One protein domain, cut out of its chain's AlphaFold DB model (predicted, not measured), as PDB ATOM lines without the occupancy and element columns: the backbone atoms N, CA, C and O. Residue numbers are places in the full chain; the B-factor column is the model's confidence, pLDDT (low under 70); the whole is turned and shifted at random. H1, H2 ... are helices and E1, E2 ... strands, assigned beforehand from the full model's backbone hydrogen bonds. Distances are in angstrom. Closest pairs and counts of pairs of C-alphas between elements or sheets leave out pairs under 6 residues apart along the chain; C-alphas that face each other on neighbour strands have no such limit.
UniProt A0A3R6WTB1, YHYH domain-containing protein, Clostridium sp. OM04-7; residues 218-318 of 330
ATOM      1  N   LEU A 218     639.928 413.462 434.843       81.12
ATOM      2  CA  LEU A 218     639.901 414.497 433.806       81.12
ATOM      3  C   LEU A 218     640.732 415.719 434.205       81.12
ATOM      4  O   LEU A 218     640.541 416.293 435.283       81.12
ATOM      5  N   THR A 219     641.584 416.174 433.290       85.69
ATOM      6  CA  THR A 219     642.265 417.466 433.392       85.69
ATOM      7  C   THR A 219     641.292 418.624 433.156       85.69
ATOM      8  O   THR A 219     640.262 418.483 432.496       85.69
ATOM      9  N   GLU A 220     641.639 419.810 433.657       83.12
ATOM     10  CA  GLU A 220     640.864 421.041 433.444       83.12
ATOM     11  C   GLU A 220     640.617 421.315 431.949       83.12
ATOM     12  O   GLU A 220     639.496 421.601 431.538       83.12
ATOM     13  N   LYS A 221     641.637 421.129 431.102       86.50
ATOM     14  CA  LYS A 221     641.530 421.343 429.651       86.50
ATOM     15  C   LYS A 221     640.520 420.402 428.983       86.50
ATOM     16  O   LYS A 221     639.826 420.815 428.054       86.50
ATOM     17  N   GLU A 222     640.424 419.158 429.446       87.75
ATOM     18  CA  GLU A 222     639.428 418.199 428.958       87.75
ATOM     19  C   GLU A 222     638.020 418.581 429.421       87.75
ATOM     20  O   GLU A 222     637.096 418.546 428.612       87.75
ATOM     21  N   ILE A 223     637.860 419.036 430.668       86.38
ATOM     22  CA  ILE A 223     636.584 419.553 431.196       86.38
ATOM     23  C   ILE A 223     636.096 420.744 430.362       86.38
ATOM     24  O   ILE A 223     634.970 420.722 429.863       86.38
ATOM     25  N   LEU A 224     636.955 421.744 430.135       90.38
ATOM     26  CA  LEU A 224     636.644 422.906 429.294       90.38
ATOM     27  C   LEU A 224     636.215 422.475 427.879       90.38
ATOM     28  O   LEU A 224     635.228 422.987 427.349       90.38
ATOM     29  N   SER A 225     636.904 421.490 427.292       90.31
ATOM     30  CA  SER A 225     636.573 420.951 425.968       90.31
ATOM     31  C   SER A 225     635.235 420.200 425.940       90.31
ATOM     32  O   SER A 225     634.456 420.396 425.011       90.31
ATOM     33  N   ILE A 226     634.946 419.357 426.938       88.44
ATOM     34  CA  ILE A 226     633.697 418.576 427.041       88.44
ATOM     35  C   ILE A 226     632.490 419.505 427.232       88.44
ATOM     36  O   ILE A 226     631.442 419.324 426.609       88.44
ATOM     37  N   CYS A 227     632.644 420.541 428.055       88.88
ATOM     38  CA  CYS A 227     631.609 421.545 428.285       88.88
ATOM     39  C   CYS A 227     631.466 422.537 427.117       88.88
ATOM     40  O   CYS A 227     630.498 423.296 427.087       88.88
ATOM     41  N   GLY A 228     632.371 422.516 426.130       92.62
ATOM     42  CA  GLY A 228     632.357 423.424 424.980       92.62
ATOM     43  C   GLY A 228     632.660 424.877 425.354       92.62
ATOM     44  O   GLY A 228     632.105 425.790 424.744       92.62
ATOM     45  N   VAL A 229     633.492 425.092 426.376       93.94
ATOM     46  CA  VAL A 229     633.885 426.427 426.836       93.94
ATOM     47  C   VAL A 229     634.768 427.098 425.767       93.94
ATOM     48  O   VAL A 229     635.732 426.481 425.302       93.94
ATOM     49  N   PRO A 230     634.479 428.349 425.353       93.50
ATOM     50  CA  PRO A 230     635.290 429.052 424.363       93.50
ATOM     51  C   PRO A 230     636.753 429.220 424.792       93.50
ATOM     52  O   PRO A 230     637.060 429.504 425.950       93.50
ATOM     53  N   SER A 231     637.676 429.098 423.835       90.19
ATOM     54  CA  SER A 231     639.109 429.281 424.098       90.19
ATOM     55  C   SER A 231     639.412 430.686 424.624       90.19
ATOM     56  O   SER A 231     639.020 431.679 424.014       90.19
ATOM     57  N   GLY A 232     640.148 430.763 425.735       89.19
ATOM     58  CA  GLY A 232     640.495 432.024 426.397       89.19
ATOM     59  C   GLY A 232     639.515 432.473 427.486       89.19
ATOM     60  O   GLY A 232     639.811 433.467 428.147       89.19
ATOM     61  N   VAL A 233     638.412 431.743 427.697       93.44
ATOM     62  CA  VAL A 233     637.601 431.848 428.917       93.44
ATOM     63  C   VAL A 233     638.297 431.084 430.048       93.44
ATOM     64  O   VAL A 233     638.711 429.938 429.870       93.44
ATOM     65  N   THR A 234     638.409 431.724 431.204       93.44
ATOM     66  CA  THR A 234     638.850 431.157 432.489       93.44
ATOM     67  C   THR A 234     637.738 431.335 433.522       93.44
ATOM     68  O   THR A 234     636.812 432.102 433.273       93.44
ATOM     69  N   PHE A 235     637.826 430.690 434.684       91.69
ATOM     70  CA  PHE A 235     636.847 430.857 435.765       91.69
ATOM     71  C   PHE A 235     637.516 431.323 437.058       91.69
ATOM     72  O   PHE A 235     638.693 431.036 437.277       91.69
ATOM     73  N   ASP A 236     636.776 432.059 437.885       89.75
ATOM     74  CA  ASP A 236     637.185 432.422 439.244       89.75
ATOM     75  C   ASP A 236     636.720 431.385 440.292       89.75
ATOM     76  O   ASP A 236     636.115 430.358 439.968       89.75
ATOM     77  N   ASP A 237     637.000 431.653 441.572       85.44
ATOM     78  CA  ASP A 237     636.604 430.788 442.693       85.44
ATOM     79  C   ASP A 237     635.072 430.689 442.886       85.44
ATOM     80  O   ASP A 237     634.592 429.746 443.523       85.44
ATOM     81  N   GLU A 238     634.298 431.631 442.331       85.25
ATOM     82  CA  GLU A 238     632.826 431.643 442.320       85.25
ATOM     83  C   GLU A 238     632.241 430.945 441.073       85.25
ATOM     84  O   GLU A 238     631.021 430.869 440.910       85.25
ATOM     85  N   LEU A 239     633.107 430.366 440.228       88.56
ATOM     86  CA  LEU A 239     632.803 429.757 438.930       88.56
ATOM     87  C   LEU A 239     632.240 430.747 437.894       88.56
ATOM     88  O   LEU A 239     631.535 430.329 436.977       88.56
ATOM     89  N   LEU A 240     632.560 432.039 437.991       91.06
ATOM     90  CA  LEU A 240     632.175 433.061 437.016       91.06
ATOM     91  C   LEU A 240     633.212 433.163 435.880       91.06
ATOM     92  O   LEU A 240     634.416 433.079 436.134       91.06
ATOM     93  N   PRO A 241     632.783 433.312 434.610       94.31
ATOM     94  CA  PRO A 241     633.687 433.328 433.469       94.31
ATOM     95  C   PRO A 241     634.370 434.684 433.273       94.31
ATOM     96  O   PRO A 241     633.724 435.728 433.234       94.31
ATOM     97  N   HIS A 242     635.669 434.638 433.010       94.44
ATOM     98  CA  HIS A 242     636.514 435.779 432.680       94.44
ATOM     99  C   HIS A 242     637.242 435.557 431.354       94.44
ATOM    100  O   HIS A 242     637.553 434.432 430.975       94.44
ATOM    101  N   CYS A 243     637.554 436.646 430.659       94.00
ATOM    102  CA  CYS A 243     638.301 436.677 429.404       94.00
ATOM    103  C   CYS A 243     639.529 437.598 429.548       94.00
ATOM    104  O   CYS A 243     639.623 438.600 428.832       94.00
ATOM    105  N   PRO A 244     640.504 437.293 430.429       91.81
ATOM    106  CA  PRO A 244     641.611 438.207 430.751       91.81
ATOM    107  C   PRO A 244     642.466 438.584 429.528       91.81
ATOM    108  O   PRO A 244     643.002 439.688 429.451       91.81
ATOM    109  N   ASN A 245     642.538 437.696 428.533       91.62
ATOM    110  CA  ASN A 245     643.251 437.921 427.272       91.62
ATOM    111  C   ASN A 245     642.478 438.802 426.265       91.62
ATOM    112  O   ASN A 245     643.013 439.132 425.208       91.62
ATOM    113  N   ASN A 246     641.229 439.182 426.557       92.69
ATOM    114  CA  ASN A 246     640.398 440.041 425.715       92.69
ATOM    115  C   ASN A 246     639.676 441.107 426.572       92.69
ATOM    116  O   ASN A 246     638.512 440.921 426.941       92.69
ATOM    117  N   PRO A 247     640.330 442.255 426.850       91.94
ATOM    118  CA  PRO A 247     639.787 443.309 427.713       91.94
ATOM    119  C   PRO A 247     638.429 443.872 427.268       91.94
ATOM    120  O   PRO A 247     637.656 444.348 428.095       91.94
ATOM    121  N   PHE A 248     638.116 443.812 425.968       91.06
ATOM    122  CA  PHE A 248     636.819 444.237 425.444       91.06
ATOM    123  C   PHE A 248     635.699 443.301 425.918       91.06
ATOM    124  O   PHE A 248     634.708 443.768 426.480       91.06
ATOM    125  N   VAL A 249     635.887 441.985 425.776       90.25
ATOM    126  CA  VAL A 249     634.928 440.976 426.263       90.25
ATOM    127  C   VAL A 249     634.859 440.976 427.791       90.25
ATOM    128  O   VAL A 249     633.761 440.980 428.340       90.25
ATOM    129  N   GLU A 250     636.000 441.079 428.475       92.50
ATOM    130  CA  GLU A 250     636.068 441.193 429.939       92.50
ATOM    131  C   GLU A 250     635.237 442.375 430.469       92.50
ATOM    132  O   GLU A 250     634.487 442.255 431.439       92.50
ATOM    133  N   SER A 251     635.284 443.525 429.784       91.00
ATOM    134  CA  SER A 251     634.473 444.688 430.158       91.00
ATOM    135  C   SER A 251     632.960 444.434 430.045       91.00
ATOM    136  O   SER A 251     632.185 445.002 430.814       91.00
ATOM    137  N   HIS A 252     632.526 443.552 429.138       90.50
ATOM    138  CA  HIS A 252     631.112 443.236 428.916       90.50
ATOM    139  C   HIS A 252     630.512 442.295 429.967       90.50
ATOM    140  O   HIS A 252     629.289 442.315 430.143       90.50
ATOM    141  N   PHE A 253     631.342 441.534 430.686       93.19
ATOM    142  CA  PHE A 253     630.930 440.768 431.864       93.19
ATOM    143  C   PHE A 253     630.624 441.653 433.081       93.19
ATOM    144  O   PHE A 253     630.055 441.183 434.061       93.19
ATOM    145  N   SER A 254     630.954 442.945 433.033       94.12
ATOM    146  CA  SER A 254     630.696 443.892 434.117       94.12
ATOM    147  C   SER A 254     629.410 444.693 433.882       94.12
ATOM    148  O   SER A 254     629.310 445.453 432.920       94.12
ATOM    149  N   VAL A 255     628.448 444.590 434.800       95.06
ATOM    150  CA  VAL A 255     627.238 445.433 434.842       95.06
ATOM    151  C   VAL A 255     627.069 446.070 436.225       95.06
ATOM    152  O   VAL A 255     627.902 445.883 437.110       95.06
ATOM    153  N   TYR A 256     626.026 446.880 436.406       95.56
ATOM    154  CA  TYR A 256     625.788 447.657 437.621       95.56
ATOM    155  C   TYR A 256     624.364 447.467 438.143       95.56
ATOM    156  O   TYR A 256     623.426 447.386 437.354       95.56
ATOM    157  N   ILE A 257     624.186 447.478 439.462       94.62
ATOM    158  CA  ILE A 257     622.872 447.514 440.121       94.62
ATOM    159  C   ILE A 257     622.750 448.732 441.046       94.62
ATOM    160  O   ILE A 257     623.743 449.346 441.464       94.62
ATOM    161  N   THR A 258     621.507 449.110 441.341       91.56
ATOM    162  CA  THR A 258     621.185 450.036 442.438       91.56
ATOM    163  C   THR A 258     621.223 449.291 443.773       91.56
ATOM    164  O   THR A 258     621.060 448.073 443.799       91.56
ATOM    165  N   SER A 259     621.349 450.015 444.888       82.25
ATOM    166  CA  SER A 259     621.208 449.441 446.237       82.25
ATOM    167  C   SER A 259     619.854 448.754 446.475       82.25
ATOM    168  O   SER A 259     619.749 447.919 447.359       82.25
ATOM    169  N   THR A 260     618.829 449.076 445.674       79.00
ATOM    170  CA  THR A 260     617.484 448.471 445.752       79.00
ATOM    171  C   THR A 260     617.284 447.219 444.890       79.00
ATOM    172  O   THR A 260     616.189 446.665 444.891       79.00
ATOM    173  N   GLY A 261     618.284 446.807 444.098       70.88
ATOM    174  CA  GLY A 261     618.301 445.495 443.431       70.88
ATOM    175  C   GLY A 261     617.166 445.169 442.444       70.88
ATOM    176  O   GLY A 261     616.918 443.999 442.203       70.88
ATOM    177  N   LYS A 262     616.439 446.139 441.865       82.75
ATOM    178  CA  LYS A 262     615.274 445.823 440.995       82.75
ATOM    179  C   LYS A 262     615.591 445.503 439.530       82.75
ATOM    180  O   LYS A 262     614.788 444.861 438.864       82.75
ATOM    181  N   CYS A 263     616.696 446.018 439.001       91.94
ATOM    182  CA  CYS A 263     617.121 445.807 437.616       91.94
ATOM    183  C   CYS A 263     618.637 446.011 437.494       91.94
ATOM    184  O   CYS A 263     619.243 446.675 438.344       91.94
ATOM    185  N   TYR A 264     619.241 445.456 436.443       94.44
ATOM    186  CA  TYR A 264     620.658 445.643 436.132       94.44
ATOM    187  C   TYR A 264     620.878 446.609 434.965       94.44
ATOM    188  O   TYR A 264     620.038 446.798 434.086       94.44
ATOM    189  N   HIS A 265     622.037 447.257 434.973       95.31
ATOM    190  CA  HIS A 265     622.361 448.406 434.142       95.31
ATOM    191  C   HIS A 265     623.724 448.212 433.480       95.31
ATOM    192  O   HIS A 265     624.698 447.875 434.148       95.31
ATOM    193  N   ARG A 266     623.842 448.496 432.179       94.12
ATOM    194  CA  ARG A 266     625.145 448.475 431.488       94.12
ATOM    195  C   ARG A 266     625.953 449.768 431.683       94.12
ATOM    196  O   ARG A 266     627.173 449.748 431.571       94.12
ATOM    197  N   ILE A 267     625.295 450.882 432.018       94.00
ATOM    198  CA  ILE A 267     625.935 452.192 432.218       94.00
ATOM    199  C   ILE A 267     625.995 452.520 433.715       94.00
ATOM    200  O   ILE A 267     624.957 452.630 434.372       94.00
ATOM    201  N   ARG A 268     627.208 452.736 434.242       94.69
ATOM    202  CA  ARG A 268     627.429 453.198 435.622       94.69
ATOM    203  C   ARG A 268     626.748 454.550 435.853       94.69
ATOM    204  O   ARG A 268     626.867 455.457 435.038       94.69
ATOM    205  N   GLY A 269     626.050 454.686 436.975       93.75
ATOM    206  CA  GLY A 269     625.291 455.879 437.351       93.75
ATOM    207  C   GLY A 269     623.875 455.947 436.765       93.75
ATOM    208  O   GLY A 269     623.075 456.755 437.238       93.75
ATOM    209  N   CYS A 270     623.507 455.086 435.805       94.50
ATOM    210  CA  CYS A 270     622.140 455.034 435.283       94.50
ATOM    211  C   CYS A 270     621.150 454.729 436.418       94.50
ATOM    212  O   CYS A 270     621.277 453.710 437.089       94.50
ATOM    213  N   CYS A 271     620.171 455.610 436.654       90.56
ATOM    214  CA  CYS A 271     619.238 455.514 437.790       90.56
ATOM    215  C   CYS A 271     619.921 455.336 439.168       90.56
ATOM    216  O   CYS A 271     619.326 454.761 440.074       90.56
ATOM    217  N   GLY A 272     621.166 455.801 439.336       91.44
ATOM    218  CA  GLY A 272     621.941 455.619 440.570       91.44
ATOM    219  C   GLY A 272     622.652 454.264 440.702       91.44
ATOM    220  O   GLY A 272     623.232 453.992 441.754       91.44
ATOM    221  N   ALA A 273     622.651 453.420 439.664       94.56
ATOM    222  CA  ALA A 273     623.311 452.116 439.681       94.56
ATOM    223  C   ALA A 273     624.840 452.248 439.715       94.56
ATOM    224  O   ALA A 273     625.475 452.586 438.716       94.56
ATOM    225  N   ASN A 274     625.437 451.996 440.879       92.94
ATOM    226  CA  ASN A 274     626.869 452.181 441.124       92.94
ATOM    227  C   ASN A 274     627.577 450.923 441.644       92.94
ATOM    228  O   ASN A 274     628.807 450.886 441.628       92.94
ATOM    229  N   HIS A 275     626.834 449.899 442.068       91.94
ATOM    230  CA  HIS A 275     627.405 448.646 442.559       91.94
ATOM    231  C   HIS A 275     627.720 447.745 441.368       91.94
ATOM    232  O   HIS A 275     626.806 447.331 440.657       91.94
ATOM    233  N   LYS A 276     629.007 447.492 441.116       93.31
ATOM    234  CA  LYS A 276     629.475 446.630 440.023       93.31
ATOM    235  C   LYS A 276     629.197 445.161 440.371       93.31
ATOM    236  O   LYS A 276     629.575 444.727 441.452       93.31
ATOM    237  N   VAL A 277     628.594 444.413 439.451       92.62
ATOM    238  CA  VAL A 277     628.310 442.971 439.570       92.62
ATOM    239  C   VAL A 277     628.579 442.253 438.241       92.62
ATOM    240  O   VAL A 277     628.665 442.890 437.187       92.62
ATOM    241  N   HIS A 278     628.719 440.929 438.283       94.00
ATOM    242  CA  HIS A 278     628.947 440.111 437.093       94.00
ATOM    243  C   HIS A 278     627.653 439.906 436.278       94.00
ATOM    244  O   HIS A 278     626.583 439.681 436.844       94.00
ATOM    245  N   LEU A 279     627.740 439.945 434.944       93.12
ATOM    246  CA  LEU A 279     626.594 439.857 434.028       93.12
ATOM    247  C   LEU A 279     625.795 438.563 434.216       93.12
ATOM    248  O   LEU A 279     624.572 438.613 434.214       93.12
ATOM    249  N   PHE A 280     626.463 437.422 434.400       91.06
ATOM    250  CA  PHE A 280     625.773 436.128 434.524       91.06
ATOM    251  C   PHE A 280     625.005 436.028 435.851       91.06
ATOM    252  O   PHE A 280     623.940 435.422 435.900       91.06
ATOM    253  N   VAL A 281     625.497 436.684 436.911       87.75
ATOM    254  CA  VAL A 281     624.763 436.819 438.178       87.75
ATOM    255  C   VAL A 281     623.572 437.753 437.980       87.75
ATOM    256  O   VAL A 281     622.455 437.429 438.370       87.75
ATOM    257  N   ALA A 282     623.786 438.897 437.329       90.50
ATOM    258  CA  ALA A 282     622.750 439.901 437.138       90.50
ATOM    259  C   ALA A 282     621.596 439.419 436.245       90.50
ATOM    260  O   ALA A 282     620.440 439.555 436.631       90.50
ATOM    261  N   ALA A 283     621.896 438.814 435.094       88.38
ATOM    262  CA  ALA A 283     620.898 438.313 434.149       88.38
ATOM    263  C   ALA A 283     620.091 437.121 434.695       88.38
ATOM    264  O   ALA A 283     618.956 436.918 434.280       88.38
ATOM    265  N   GLY A 284     620.649 436.355 435.641       83.19
ATOM    266  CA  GLY A 284     619.930 435.275 436.320       83.19
ATOM    267  C   GLY A 284     618.990 435.730 437.446       83.19
ATOM    268  O   GLY A 284     618.193 434.921 437.907       83.19
ATOM    269  N   ASN A 285     619.083 436.986 437.907       84.38
ATOM    270  CA  ASN A 285     618.374 437.466 439.106       84.38
ATOM    271  C   ASN A 285     617.582 438.773 438.910       84.38
ATOM    272  O   ASN A 285     616.701 439.067 439.716       84.38
ATOM    273  N   PHE A 286     617.882 439.572 437.881       89.69
ATOM    274  CA  PHE A 286     617.324 440.915 437.706       89.69
ATOM    275  C   PHE A 286     616.920 441.195 436.255       89.69
ATOM    276  O   PHE A 286     617.595 440.793 435.311       89.69
ATOM    277  N   GLU A 287     615.865 441.991 436.081       91.12
ATOM    278  CA  GLU A 287     615.443 442.496 434.770       91.12
ATOM    279  C   GLU A 287     616.460 443.505 434.185       91.12
ATOM    280  O   GLU A 287     617.109 444.245 434.937       91.12
ATOM    281  N   PRO A 288     616.599 443.608 432.852       94.62
ATOM    282  CA  PRO A 288     617.438 444.609 432.202       94.62
ATOM    283  C   PRO A 288     616.819 446.012 432.294       94.62
ATOM    284  O   PRO A 288     615.638 446.228 432.023       94.62
ATOM    285  N   CYS A 289     617.625 447.026 432.620       94.88
ATOM    286  CA  CYS A 289     617.142 448.403 432.681       94.88
ATOM    287  C   CYS A 289     616.818 448.965 431.286       94.88
ATOM    288  O   CYS A 289     617.716 449.305 430.509       94.88
ATOM    289  N   SER A 290     615.528 449.200 431.037       94.00
ATOM    290  CA  SER A 290     614.969 449.740 429.787       94.00
ATOM    291  C   SER A 290     615.530 451.092 429.320       94.00
ATOM    292  O   SER A 290     615.348 451.450 428.160       94.00
ATOM    293  N   LYS A 291     616.221 451.850 430.186       94.31
ATOM    294  CA  LYS A 291     616.842 453.142 429.829       94.31
ATOM    295  C   LYS A 291     618.251 453.021 429.247       94.31
ATOM    296  O   LYS A 291     618.649 453.881 428.472       94.31
ATOM    297  N   CYS A 292     619.025 452.015 429.659       94.69
ATOM    298  CA  CYS A 292     620.432 451.862 429.257       94.69
ATOM    299  C   CYS A 292     620.747 450.529 428.568       94.69
ATOM    300  O   CYS A 292     621.884 450.319 428.149       94.69
ATOM    301  N   ILE A 293     619.771 449.625 428.475       94.25
ATOM    302  CA  ILE A 293     619.870 448.366 427.741       94.25
ATOM    303  C   ILE A 293     618.782 448.395 426.656       94.25
ATOM    304  O   ILE A 293     617.606 448.548 426.997       94.25
ATOM    305  N   PRO A 294     619.136 448.299 425.360       93.06
ATOM    306  CA  PRO A 294     618.154 448.339 424.279       93.06
ATOM    307  C   PRO A 294     617.279 447.072 424.284       93.06
ATOM    308  O   PRO A 294     617.792 446.009 424.643       93.06
ATOM    309  N   PRO A 295     616.013 447.127 423.822       92.81
ATOM    310  CA  PRO A 295     615.103 445.973 423.812       92.81
ATOM    311  C   PRO A 295     615.660 444.711 423.141       92.81
ATOM    312  O   PRO A 295     615.430 443.603 423.619       92.81
ATOM    313  N   ALA A 296     616.470 444.869 422.089       90.69
ATOM    314  CA  ALA A 296     617.148 443.763 421.408       90.69
ATOM    315  C   ALA A 296     618.113 442.964 422.312       90.69
ATOM    316  O   ALA A 296     618.433 441.823 422.002       90.69
ATOM    317  N   ALA A 297     618.568 443.548 423.425       87.81
ATOM    318  CA  ALA A 297     619.448 442.922 424.407       87.81
ATOM    319  C   ALA A 297     618.727 442.548 425.718       87.81
ATOM    320  O   ALA A 297     619.394 442.175 426.680       87.81
ATOM    321  N   TRP A 298     617.392 442.656 425.793       90.56
ATOM    322  CA  TRP A 298     616.654 442.269 427.004       90.56
ATOM    323  C   TRP A 298     616.592 440.749 427.187       90.56
ATOM    324  O   TRP A 298     616.676 440.262 428.308       90.56
ATOM    325  N   LYS A 299     616.516 439.997 426.082       86.88
ATOM    326  CA  LYS A 299     616.563 438.528 426.066       86.88
ATOM    327  C   LYS A 299     618.008 438.022 426.032       86.88
ATOM    328  O   LYS A 299     618.411 437.343 425.092       86.88
ATOM    329  N   TYR A 300     618.819 438.428 427.008       87.00
ATOM    330  CA  TYR A 300     620.156 437.862 427.160       87.00
ATOM    331  C   TYR A 300     620.061 436.494 427.840       87.00
ATOM    332  O   TYR A 300     619.746 436.410 429.026       87.00
ATOM    333  N   GLU A 301     620.352 435.438 427.089       87.31
ATOM    334  CA  GLU A 301     620.417 434.071 427.600       87.31
ATOM    335  C   GLU A 301     621.857 433.722 427.996       87.31
ATOM    336  O   GLU A 301     622.818 434.020 427.277       87.31
ATOM    337  N   ILE A 302     622.016 433.103 429.168       88.69
ATOM    338  CA  ILE A 302     623.315 432.628 429.650       88.69
ATOM    339  C   ILE A 302     623.717 431.400 428.808       88.69
ATOM    340  O   ILE A 302     622.926 430.464 428.715       88.69
ATOM    341  N   PRO A 303     624.919 431.357 428.199       90.38
ATOM    342  CA  PRO A 303     625.276 430.290 427.260       90.38
ATOM    343  C   PRO A 303     625.304 428.875 427.863       90.38
ATOM    344  O   PRO A 303     625.895 428.657 428.918       90.38
ATOM    345  N   ASP A 304     624.817 427.873 427.125       89.19
ATOM    346  CA  ASP A 304     624.760 426.462 427.562       89.19
ATOM    347  C   ASP A 304     626.095 425.853 428.020       89.19
ATOM    348  O   ASP A 304     626.117 424.913 428.820       89.19
ATOM    349  N   TRP A 305     627.232 426.332 427.502       92.44
ATOM    350  CA  TRP A 305     628.550 425.867 427.959       92.44
ATOM    351  C   TRP A 305     628.806 426.216 429.429       92.44
ATOM    352  O   TRP A 305     629.472 425.452 430.124       92.44
ATOM    353  N   TYR A 306     628.236 427.320 429.920       90.69
ATOM    354  CA  TYR A 306     628.361 427.753 431.306       90.69
ATOM    355  C   TYR A 306     627.622 426.801 432.242       90.69
ATOM    356  O   TYR A 306     628.219 426.259 433.170       90.69
ATOM    357  N   TYR A 307     626.352 426.513 431.947       87.44
ATOM    358  CA  TYR A 307     625.566 425.559 432.727       87.44
ATOM    359  C   TYR A 307     626.206 424.166 432.734       87.44
ATOM    360  O   TYR A 307     626.311 423.555 433.797       87.44
ATOM    361  N   ARG A 308     626.705 423.688 431.584       87.12
ATOM    362  CA  ARG A 308     627.421 422.405 431.496       87.12
ATOM    363  C   ARG A 308     628.710 422.389 432.320       87.12
ATOM    364  O   ARG A 308     628.968 421.392 432.989       87.12
ATOM    365  N   TYR A 309     629.500 423.463 432.289       88.62
ATOM    366  CA  TYR A 309     630.724 423.582 433.086       88.62
ATOM    367  C   TYR A 309     630.422 423.575 434.586       88.62
ATOM    368  O   TYR A 309     630.920 422.721 435.317       88.62
ATOM    369  N   VAL A 310     629.519 424.447 435.032       85.88
ATOM    370  CA  VAL A 310     629.142 424.577 436.443       85.88
ATOM    371  C   VAL A 310     628.511 423.285 436.987       85.88
ATOM    372  O   VAL A 310     628.781 422.896 438.124       85.88
ATOM    373  N   GLN A 311     627.704 422.567 436.198       83.06
ATOM    374  CA  GLN A 311     627.179 421.251 436.589       83.06
ATOM    375  C   GLN A 311     628.288 420.203 436.766       83.06
ATOM    376  O   GLN A 311     628.235 419.417 437.716       83.06
ATOM    377  N   LEU A 312     629.291 420.187 435.882       82.69
ATOM    378  CA  LEU A 312     630.409 419.243 435.946       82.69
ATOM    379  C   LEU A 312     631.324 419.550 437.142       82.69
ATOM    380  O   LEU A 312     631.624 418.645 437.917       82.69
ATOM    381  N   GLU A 313     631.676 420.818 437.355       81.69
ATOM    382  CA  GLU A 313     632.477 421.278 438.498       81.69
ATOM    383  C   GLU A 313     631.823 420.956 439.849       81.69
ATOM    384  O   GLU A 313     632.450 420.336 440.712       81.69
ATOM    385  N   ASN A 314     630.535 421.280 440.027       78.38
ATOM    386  CA  ASN A 314     629.808 420.932 441.257       78.38
ATOM    387  C   ASN A 314     629.750 419.404 441.478       78.38
ATOM    388  O   ASN A 314     629.823 418.942 442.618       78.38
ATOM    389  N   LYS A 315     629.656 418.607 440.400       77.38
ATOM    390  CA  LYS A 315     629.680 417.135 440.466       77.38
ATOM    391  C   LYS A 315     631.064 416.584 440.831       77.38
ATOM    392  O   LYS A 315     631.129 415.584 441.541       77.38
ATOM    393  N   LYS A 316     632.148 417.218 440.372       71.62
ATOM    394  CA  LYS A 316     633.536 416.817 440.654       71.62
ATOM    395  C   LYS A 316     633.982 417.185 442.071       71.62
ATOM    396  O   LYS A 316     634.665 416.402 442.717       71.62
ATOM    397  N   PHE A 317     633.576 418.353 442.570       66.00
ATOM    398  CA  PHE A 317     634.049 418.883 443.857       66.00
ATOM    399  C   PHE A 317     633.046 418.769 445.017       66.00
ATOM    400  O   PHE A 317     633.301 419.296 446.098       66.00
ATOM    401  N   GLY A 318     631.934 418.047 444.832       58.12
ATOM    402  CA  GLY A 318     631.100 417.551 445.935       58.12
ATOM    403  C   GLY A 318     630.333 418.611 446.732       58.12
ATOM    404  O   GLY A 318     629.938 418.352 447.867       58.12
TER     405      GLY A 318
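This is residues 218 to 318 of the 330 residues of the protein "YHYH domain-containing protein" of Clostridium sp. OM04-7 (UniProt A0A3R6WTB1). An elongated model has two lobes: at one end the first and last helices, H1 and H4, meet at a steep tilt, and at the other end a small sheet of three strands has H3 over one face, with H2 just before its first strand. Two long stretches without a named element, residues 228 to 246 and 286 to 303, run between the lobes. The printed part has 101 residues, with four named helices and three named strands in the order H1 H2 E1 E2 E3 H3 H4; the sheet's order is E2 E1 E3, antiparallel. The class is mixed, helices and strands, with 46 residues, under half, in named elements. The whole is only just compact, close to loose, with a radius of gyration of the C-alphas of 15.0 A and spans of 46 by 28 by 24 A.

Start at H1, residues 220 to 227, which touches H4, residues 304 to 317, at a steep tilt of 48 degrees, opposite ways; look for their closest C-alphas at Cys 227 and Tyr 309, 5.3 A apart. Further along, residues 234 to 235 pair antiparallel with residues 241 to 242. H2, residues 247 to 252, is apart from H1 and H4. Next comes the hairpin of E1, residues 254 to 257, and E2, residues 263 to 265, antiparallel at 135 degrees; find N 256 and O 265 at 2.8 A. On the other side of E1 is E3, residues 275 to 278, antiparallel at 134 degrees, with N 255 and O 277 at 2.9 A. H3, residues 279 to 285, is on the sheet at a height of 8.4 A, over E2 and, only just, with 3 of its C-alphas, over E1. It runs along the strands, at 7 degrees to E2 on the local plane; the closest C-alphas of H3 and E1 are Leu 279 and Val 255, 5.7 A apart. In H1, H2, H3 and H4 every O i to N i+4 pair is within hydrogen-bond range.

Find C-alpha 220 at (640.864, 421.041, 433.444), where H1 begins and runs 10.6 A. H2 spans 8.8 A, E1 10.5 A, E2 6.8 A, E3 10.3 A and H3 10.0 A. E1 begins at C-alpha 254, (630.696, 443.892, 434.117). H4, 20.2 A long, ends at C-alpha 317, (634.049, 418.883, 443.857).

The C-alphas farthest apart are those of Leu 218 and Cys 271, 46.1 A. The printed part has no cut. The links H1 to H2 and H3 to H4 are long. The mean pLDDT of the printed part is 89.2; look to residues 317 to 318 for values under 70.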